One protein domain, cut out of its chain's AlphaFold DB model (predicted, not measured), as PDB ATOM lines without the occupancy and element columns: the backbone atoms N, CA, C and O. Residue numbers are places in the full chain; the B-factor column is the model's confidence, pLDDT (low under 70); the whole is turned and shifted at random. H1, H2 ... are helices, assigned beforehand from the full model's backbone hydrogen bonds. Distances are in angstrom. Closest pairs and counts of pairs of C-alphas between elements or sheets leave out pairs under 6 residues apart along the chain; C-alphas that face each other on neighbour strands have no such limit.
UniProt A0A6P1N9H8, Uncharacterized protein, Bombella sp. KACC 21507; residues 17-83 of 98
ATOM      1  N   MET A  17      29.451  36.103   4.168       80.81
ATOM      2  CA  MET A  17      30.396  35.022   4.436       80.81
ATOM      3  C   MET A  17      31.487  34.902   3.361       80.81
ATOM      4  O   MET A  17      32.644  34.641   3.677       80.81
ATOM      5  N   VAL A  18      31.136  35.096   2.084       84.38
ATOM      6  CA  VAL A  18      32.120  35.102   0.991       84.38
ATOM      7  C   VAL A  18      33.057  36.303   1.110       84.38
ATOM      8  O   VAL A  18      34.267  36.134   0.961       84.38
ATOM      9  N   ASP A  19      32.523  37.486   1.414       89.38
ATOM     10  CA  ASP A  19      33.329  38.696   1.609       89.38
ATOM     11  C   ASP A  19      34.309  38.532   2.787       89.38
ATOM     12  O   ASP A  19      35.494  38.853   2.659       89.38
ATOM     13  N   ASP A  20      33.857  37.928   3.890       89.31
ATOM     14  CA  ASP A  20      34.696  37.627   5.053       89.31
ATOM     15  C   ASP A  20      35.818  36.634   4.709       89.31
ATOM     16  O   ASP A  20      36.978  36.859   5.060       89.31
ATOM     17  N   LEU A  21      35.519  35.567   3.960       92.62
ATOM     18  CA  LEU A  21      36.527  34.598   3.507       92.62
ATOM     19  C   LEU A  21      37.595  35.237   2.620       92.62
ATOM     20  O   LEU A  21      38.781  34.926   2.764       92.62
ATOM     21  N   VAL A  22      37.195  36.136   1.718       94.75
ATOM     22  CA  VAL A  22      38.137  36.908   0.895       94.75
ATOM     23  C   VAL A  22      39.005  37.803   1.781       94.75
ATOM     24  O   VAL A  22      40.219  37.887   1.559       94.75
ATOM     25  N   GLY A  23      38.419  38.427   2.806       96.31
ATOM     26  CA  GLY A  23      39.138  39.205   3.814       96.31
ATOM     27  C   GLY A  23      40.195  38.377   4.548       96.31
ATOM     28  O   GLY A  23      41.372  38.742   4.550       96.31
ATOM     29  N   TYR A  24      39.815  37.218   5.090       96.25
ATOM     30  CA  TYR A  24      40.732  36.322   5.800       96.25
ATOM     31  C   TYR A  24      41.860  35.801   4.900       96.25
ATOM     32  O   TYR A  24      43.030  35.836   5.286       96.25
ATOM     33  N   ALA A  25      41.550  35.391   3.666       96.94
ATOM     34  CA  ALA A  25      42.567  34.971   2.702       96.94
ATOM     35  C   ALA A  25      43.554  36.109   2.376       96.94
ATOM     36  O   ALA A  25      44.766  35.892   2.293       96.94
ATOM     37  N   SER A  26      43.047  37.336   2.232       97.94
ATOM     38  CA  SER A  26      43.871  38.523   1.978       97.94
ATOM     39  C   SER A  26      44.787  38.844   3.160       97.94
ATOM     40  O   SER A  26      45.954  39.172   2.951       97.94
ATOM     41  N   ASN A  27      44.313  38.690   4.399       97.81
ATOM     42  CA  ASN A  27      45.133  38.905   5.591       97.81
ATOM     43  C   ASN A  27      46.305  37.920   5.679       97.81
ATOM     44  O   ASN A  27      47.425  38.341   5.973       97.81
ATOM     45  N   CYS A  28      46.091  36.644   5.341       98.00
ATOM     46  CA  CYS A  28      47.172  35.660   5.227       98.00
ATOM     47  C   CYS A  28      48.247  36.120   4.229       98.00
ATOM     48  O   CYS A  28      49.442  36.086   4.534       98.00
ATOM     49  N   LEU A  29      47.833  36.602   3.051       98.00
ATOM     50  CA  LEU A  29      48.755  37.123   2.038       98.00
ATOM     51  C   LEU A  29      49.508  38.361   2.536       98.00
ATOM     52  O   LEU A  29      50.718  38.462   2.336       98.00
ATOM     53  N   LEU A  30      48.832  39.286   3.217       98.25
ATOM     54  CA  LEU A  30      49.470  40.471   3.793       98.25
ATOM     55  C   LEU A  30      50.495  40.106   4.871       98.25
ATOM     56  O   LEU A  30      51.583  40.683   4.887       98.25
ATOM     57  N   ALA A  31      50.184  39.147   5.747       97.50
ATOM     58  CA  ALA A  31      51.113  38.658   6.762       97.50
ATOM     59  C   ALA A  31      52.357  38.012   6.129       97.50
ATOM     60  O   ALA A  31      53.482  38.288   6.550       97.50
ATOM     61  N   TYR A  32      52.166  37.233   5.059       97.88
ATOM     62  CA  TYR A  32      53.259  36.675   4.266       97.88
ATOM     63  C   TYR A  32      54.133  37.767   3.628       97.88
ATOM     64  O   TYR A  32      55.349  37.754   3.799       97.88
ATOM     65  N   LEU A  33      53.531  38.756   2.954       98.38
ATOM     66  CA  LEU A  33      54.266  39.852   2.302       98.38
ATOM     67  C   LEU A  33      55.054  40.719   3.295       98.38
ATOM     68  O   LEU A  33      56.077  41.297   2.935       98.38
ATOM     69  N   ARG A  34      54.590  40.807   4.546       98.00
ATOM     70  CA  ARG A  34      55.274  41.521   5.634       98.00
ATOM     71  C   ARG A  34      56.399  40.711   6.288       98.00
ATOM     72  O   ARG A  34      57.074  41.255   7.157       98.00
ATOM     73  N   ASN A  35      56.620  39.455   5.886       97.38
ATOM     74  CA  ASN A  35      57.518  38.511   6.562       97.38
ATOM     75  C   ASN A  35      57.226  38.384   8.069       97.38
ATOM     76  O   ASN A  35      58.148  38.260   8.874       97.38
ATOM     77  N   ASP A  36      55.946  38.415   8.453       97.81
ATOM     78  CA  ASP A  36      55.520  38.242   9.841       97.81
ATOM     79  C   ASP A  36      54.981  36.816  10.050       97.81
ATOM     80  O   ASP A  36      53.797  36.552   9.809       97.81
ATOM     81  N   PRO A  37      55.825  35.861  10.491       97.00
ATOM     82  CA  PRO A  37      55.402  34.476  10.662       97.00
ATOM     83  C   PRO A  37      54.368  34.317  11.779       97.00
ATOM     84  O   PRO A  37      53.554  33.397  11.728       97.00
ATOM     85  N   LYS A  38      54.369  35.203  12.784       97.75
ATOM     86  CA  LYS A  38      53.420  35.123  13.894       97.75
ATOM     87  C   LYS A  38      52.027  35.508  13.415       97.75
ATOM     88  O   LYS A  38      51.084  34.751  13.650       97.75
ATOM     89  N   SER A  39      51.907  36.633  12.711       97.06
ATOM     90  CA  SER A  39      50.642  37.017  12.085       97.06
ATOM     91  C   SER A  39      50.205  35.997  11.042       97.06
ATOM     92  O   SER A  39      49.028  35.663  10.998       97.06
ATOM     93  N   LEU A  40      51.128  35.422  10.264       98.12
ATOM     94  CA  LEU A  40      50.765  34.419   9.265       98.12
ATOM     95  C   LEU A  40      50.099  33.194   9.901       98.12
ATOM     96  O   LEU A  40      49.075  32.738   9.399       98.12
ATOM     97  N   VAL A  41      50.631  32.688  11.018       98.25
ATOM     98  CA  VAL A  41      50.012  31.574  11.756       98.25
ATOM     99  C   VAL A  41      48.624  31.961  12.270       98.25
ATOM    100  O   VAL A  41      47.685  31.181  12.130       98.25
ATOM    101  N   GLN A  42      48.486  33.158  12.846       97.75
ATOM    102  CA  GLN A  42      47.221  33.626  13.420       97.75
ATOM    103  C   GLN A  42      46.132  33.792  12.355       97.75
ATOM    104  O   GLN A  42      45.061  33.206  12.488       97.75
ATOM    105  N   GLU A  43      46.421  34.522  11.277       97.69
ATOM    106  CA  GLU A  43      45.473  34.745  10.180       97.69
ATOM    107  C   GLU A  43      45.124  33.428   9.472       97.69
ATOM    108  O   GLU A  43      43.958  33.177   9.170       97.69
ATOM    109  N   SER A  44      46.100  32.525   9.300       97.31
ATOM    110  CA  SER A  44      45.837  31.199   8.723       97.31
ATOM    111  C   SER A  44      44.881  30.378   9.588       97.31
ATOM    112  O   SER A  44      43.995  29.717   9.054       97.31
ATOM    113  N   ALA A  45      45.022  30.425  10.917       97.31
ATOM    114  CA  ALA A  45      44.126  29.709  11.823       97.31
ATOM    115  C   ALA A  45      42.691  30.258  11.764       97.31
ATOM    116  O   ALA A  45      41.740  29.475  11.728       97.31
ATOM    117  N   VAL A  46      42.532  31.585  11.707       96.00
ATOM    118  CA  VAL A  46      41.219  32.234  11.537       96.00
ATOM    119  C   VAL A  46      40.589  31.824  10.209       96.00
ATOM    120  O   VAL A  46      39.432  31.409  10.179       96.00
ATOM    121  N   PHE A  47      41.363  31.860   9.122       96.81
ATOM    122  CA  PHE A  47      40.881  31.467   7.804       96.81
ATOM    123  C   PHE A  47      40.437  30.000   7.757       96.81
ATOM    124  O   PHE A  47      39.350  29.706   7.266       96.81
ATOM    125  N   LEU A  48      41.228  29.079   8.319       95.50
ATOM    126  CA  LEU A  48      40.862  27.661   8.386       95.50
ATOM    127  C   LEU A  48      39.583  27.435   9.200       95.50
ATOM    128  O   LEU A  48      38.730  26.662   8.774       95.50
ATOM    129  N   LYS A  49      39.402  28.151  10.317       94.06
ATOM    130  CA  LYS A  49      38.164  28.077  11.106       94.06
ATOM    131  C   LYS A  49      36.947  28.605  10.344       94.06
ATOM    132  O   LYS A  49      35.873  28.025  10.454       94.06
ATOM    133  N   ALA A  50      37.109  29.656   9.542       92.44
ATOM    134  CA  ALA A  50      36.043  30.152   8.672       92.44
ATOM    135  C   ALA A  50      35.717  29.183   7.519       92.44
ATOM    136  O   ALA A  50      34.583  29.121   7.060       92.44
ATOM    137  N   ILE A  51      36.687  28.403   7.040       94.31
ATOM    138  CA  ILE A  51      36.420  27.339   6.065       94.31
ATOM    139  C   ILE A  51      35.679  26.169   6.729       94.31
ATOM    140  O   ILE A  51      34.764  25.603   6.137       94.31
ATOM    141  N   GLU A  52      36.034  25.813   7.961       93.75
ATOM    142  CA  GLU A  52      35.367  24.739   8.704       93.75
ATOM    143  C   GLU A  52      33.869  25.018   8.898       93.75
ATOM    144  O   GLU A  52      33.046  24.117   8.727       93.75
ATOM    145  N   THR A  53      33.483  26.269   9.167       90.50
ATOM    146  CA  THR A  53      32.060  26.633   9.265       90.50
ATOM    147  C   THR A  53      31.315  26.410   7.947       90.50
ATOM    148  O   THR A  53      30.170  25.958   7.984       90.50
ATOM    149  N   LEU A  54      31.954  26.633   6.790       90.88
ATOM    150  CA  LEU A  54      31.373  26.301   5.481       90.88
ATOM    151  C   LEU A  54      31.119  24.806   5.344       90.88
ATOM    152  O   LEU A  54      30.056  24.400   4.876       90.88
ATOM    153  N   TRP A  55      32.087  23.975   5.733       93.44
ATOM    154  CA  TRP A  55      31.935  22.524   5.656       93.44
ATOM    155  C   TRP A  55      30.725  22.070   6.465       93.44
ATOM    156  O   TRP A  55      29.854  21.387   5.926       93.44
ATOM    157  N   VAL A  56      30.607  22.551   7.705       90.88
ATOM    158  CA  VAL A  56      29.480  22.227   8.588       90.88
ATOM    159  C   VAL A  56      28.144  22.675   7.988       90.88
ATOM    160  O   VAL A  56      27.194  21.894   7.984       90.88
ATOM    161  N   GLN A  57      28.063  23.885   7.425       90.06
ATOM    162  CA  GLN A  57      26.847  24.378   6.756       90.06
ATOM    163  C   GLN A  57      26.412  23.498   5.575       90.06
ATOM    164  O   GLN A  57      25.220  23.399   5.282       90.06
ATOM    165  N   HIS A  58      27.365  22.844   4.913       92.19
ATOM    166  CA  HIS A  58      27.121  21.936   3.795       92.19
ATOM    167  C   HIS A  58      27.045  20.455   4.198       92.19
ATOM    168  O   HIS A  58      26.943  19.596   3.323       92.19
ATOM    169  N   GLY A  59      27.069  20.139   5.498       94.50
ATOM    170  CA  GLY A  59      27.029  18.760   5.993       94.50
ATOM    171  C   GLY A  59      28.289  17.948   5.676       94.50
ATOM    172  O   GLY A  59      28.231  16.722   5.639       94.50
ATOM    173  N   ILE A  60      29.411  18.621   5.423       96.56
ATOM    174  CA  ILE A  60      30.723  18.017   5.185       96.56
ATOM    175  C   ILE A  60      31.448  17.928   6.528       96.56
ATOM    176  O   ILE A  60      31.539  18.924   7.250       96.56
ATOM    177  N   SER A  61      31.973  16.751   6.874       94.56
ATOM    178  CA  SER A  61      32.761  16.611   8.097       94.56
ATOM    179  C   SER A  61      34.194  17.103   7.888       94.56
ATOM    180  O   SER A  61      34.780  16.942   6.817       94.56
ATOM    181  N   GLU A  62      34.789  17.676   8.934       93.56
ATOM    182  CA  GLU A  62      36.208  18.047   8.934       93.56
ATOM    183  C   GLU A  62      37.101  16.828   8.615       93.56
ATOM    184  O   GLU A  62      38.078  16.931   7.868       93.56
ATOM    185  N   GLN A  63      36.733  15.654   9.138       95.12
ATOM    186  CA  GLN A  63      37.457  14.404   8.927       95.12
ATOM    187  C   GLN A  63      37.523  14.010   7.446       95.12
ATOM    188  O   GLN A  63      38.603  13.647   6.982       95.12
ATOM    189  N   ASP A  64      36.420  14.132   6.700       95.44
ATOM    190  CA  ASP A  64      36.383  13.802   5.267       95.44
ATOM    191  C   ASP A  64      37.363  14.674   4.467       95.44
ATOM    192  O   ASP A  64      38.047  14.202   3.556       95.44
ATOM    193  N   VAL A  65      37.471  15.959   4.824       95.19
ATOM    194  CA  VAL A  65      38.370  16.893   4.136       95.19
ATOM    195  C   VAL A  65      39.834  16.588   4.456       95.19
ATOM    196  O   VAL A  65      40.676  16.589   3.551       95.19
ATOM    197  N   TRP A  66      40.158  16.285   5.718       93.62
ATOM    198  CA  TRP A  66      41.508  15.849   6.094       93.62
ATOM    199  C   TRP A  66      41.896  14.518   5.454       93.62
ATOM    200  O   TRP A  66      43.050  14.358   5.035       93.62
ATOM    201  N   GLU A  67      40.960  13.576   5.350       95.44
ATOM    202  CA  GLU A  67      41.188  12.306   4.671       95.44
ATOM    203  C   GLU A  67      41.503  12.529   3.187       95.44
ATOM    204  O   GLU A  67      42.544  12.066   2.716       95.44
ATOM    205  N   GLU A  68      40.693  13.311   2.473       96.25
ATOM    206  CA  GLU A  68      40.932  13.659   1.066       96.25
ATOM    207  C   GLU A  68      42.308  14.319   0.866       96.25
ATOM    208  O   GLU A  68      43.067  13.951  -0.037       96.25
ATOM    209  N   MET A  69      42.686  15.273   1.727       94.38
ATOM    210  CA  MET A  69      44.012  15.902   1.664       94.38
ATOM    211  C   MET A  69      45.140  14.886   1.873       94.38
ATOM    212  O   MET A  69      46.123  14.888   1.125       94.38
ATOM    213  N   SER A  70      44.988  13.986   2.844       94.69
ATOM    214  CA  SER A  70      45.972  12.939   3.133       94.69
ATOM    215  C   SER A  70      46.110  11.963   1.962       94.69
ATOM    216  O   SER A  70      47.225  11.634   1.549       94.69
ATOM    217  N   GLN A  71      44.990  11.555   1.362       94.56
ATOM    218  CA  GLN A  71      44.960  10.695   0.180       94.56
ATOM    219  C   GLN A  71      45.634  11.364  -1.030       94.56
ATOM    220  O   GLN A  71      46.392  10.706  -1.747       94.56
ATOM    221  N   ARG A  72      45.447  12.677  -1.238       91.88
ATOM    222  CA  ARG A  72      46.142  13.437  -2.297       91.88
ATOM    223  C   ARG A  72      47.652  13.475  -2.109       91.88
ATOM    224  O   ARG A  72      48.385  13.301  -3.086       91.88
ATOM    225  N   ILE A  73      48.121  13.688  -0.880       91.81
ATOM    226  CA  ILE A  73      49.556  13.664  -0.560       91.81
ATOM    227  C   ILE A  73      50.116  12.266  -0.836       91.81
ATOM    228  O   ILE A  73      51.071  12.132  -1.604       91.81
ATOM    229  N   LEU A  74      49.465  11.221  -0.317       93.62
ATOM    230  CA  LEU A  74      49.874   9.830  -0.513       93.62
ATOM    231  C   LEU A  74      49.912   9.435  -1.998       93.62
ATOM    232  O   LEU A  74      50.850   8.772  -2.458       93.62
ATOM    233  N   LEU A  75      48.906   9.846  -2.770       90.81
ATOM    234  CA  LEU A  75      48.853   9.618  -4.211       90.81
ATOM    235  C   LEU A  75      50.014  10.321  -4.921       90.81
ATOM    236  O   LEU A  75      50.697   9.698  -5.735       90.81
ATOM    237  N   SER A  76      50.267  11.591  -4.594       86.56
ATOM    238  CA  SER A  76      51.376  12.364  -5.158       86.56
ATOM    239  C   SER A  76      52.727  11.688  -4.892       86.56
ATOM    240  O   SER A  76      53.512  11.472  -5.821       86.56
ATOM    241  N   GLU A  77      52.967  11.247  -3.655       90.06
ATOM    242  CA  GLU A  77      54.171  10.502  -3.274       90.06
ATOM    243  C   GLU A  77      54.295   9.164  -4.016       90.06
ATOM    244  O   GLU A  77      55.375   8.789  -4.480       90.06
ATOM    245  N   THR A  78      53.184   8.441  -4.169       90.75
ATOM    246  CA  THR A  78      53.143   7.160  -4.886       90.75
ATOM    247  C   THR A  78      53.478   7.335  -6.365       90.75
ATOM    248  O   THR A  78      54.220   6.533  -6.937       90.75
ATOM    249  N   LEU A  79      52.959   8.389  -6.997       88.50
ATOM    250  CA  LEU A  79      53.257   8.718  -8.390       88.50
ATOM    251  C   LEU A  79      54.726   9.112  -8.564       88.50
ATOM    252  O   LEU A  79      55.387   8.590  -9.466       88.50
ATOM    253  N   LEU A  80      55.263   9.936  -7.658       85.25
ATOM    254  CA  LEU A  80      56.675  10.318  -7.654       85.25
ATOM    255  C   LEU A  80      57.593   9.087  -7.574       85.25
ATOM    256  O   LEU A  80      58.515   8.964  -8.380       85.25
ATOM    257  N   LYS A  81      57.309   8.146  -6.659       88.31
ATOM    258  CA  LYS A  81      58.060   6.880  -6.512       88.31
ATOM    259  C   LYS A  81      58.036   6.027  -7.782       88.31
ATOM    260  O   LYS A  81      58.989   5.306  -8.057       88.31
ATOM    261  N   ARG A  82      56.969   6.123  -8.576       88.31
ATOM    262  CA  ARG A  82      56.822   5.437  -9.870       88.31
ATOM    263  C   ARG A  82      57.466   6.198 -11.037       88.31
ATOM    264  O   ARG A  82      57.287   5.802 -12.184       88.31
ATOM    265  N   GLY A  83      58.174   7.297 -10.770       86.38
ATOM    266  CA  GLY A  83      58.767   8.158 -11.796       86.38
ATOM    267  C   GLY A  83      57.743   8.997 -12.569       86.38
ATOM    268  O   GLY A  83      58.101   9.655 -13.545       86.38
TER     269      GLY A  83
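This is residues 17 to 83 of the 98 residues of an uncharacterized protein of Bombella sp. KACC 21507 (UniProt A0A6P1N9H8). The longest helix, H2, is one arm of a wide V; H1 folds side by side with it in a helical hairpin, and H3 is the other arm. Residues 66 to 83 stick out free of the hairpin. The 67 printed residues hold three named helices, H1, H2, H3 in chain order, and no named strand: all helix. The whole is loose, with a radius of gyration of the C-alphas of 15.3 A, and flat, spanning 39 by 34 by 17 A.

H2, residues 37 to 57, is 30.5 A long. H1, residues 17 to 33, is 24.4 A long and begins at C-alpha 17 (30.396, 35.022, 4.436). H3, residues 62 to 81, is 29.0 A long and ends at C-alpha 81 (58.060, 6.880, -6.512).

H2 touches H1 at a shallow tilt of 21 degrees, opposite ways; their closest C-alphas, of Leu 40 and Ala 31, are 4.9 A apart. H2 and H3 only just touch, only at the corner by their link, with 3 pairs of C-alphas within 8 A, made by residues 52 to 56 of H2 and residue 62 of H3; the closest, Glu 52 and Glu 62, are 6.7 A apart. Their steep tilt is 65 degrees, opposite ways. H1 and H3 are apart. Every O i to N i+4 pair is within hydrogen-bond range in H1 and H3, and 16 of 17 in H2.

The C-alphas of Met 17 and Gly 83, the two farthest apart, are 42.3 A apart. The printed part has no cut, both links are tight, and no printed residue is under 70 in pLDDT.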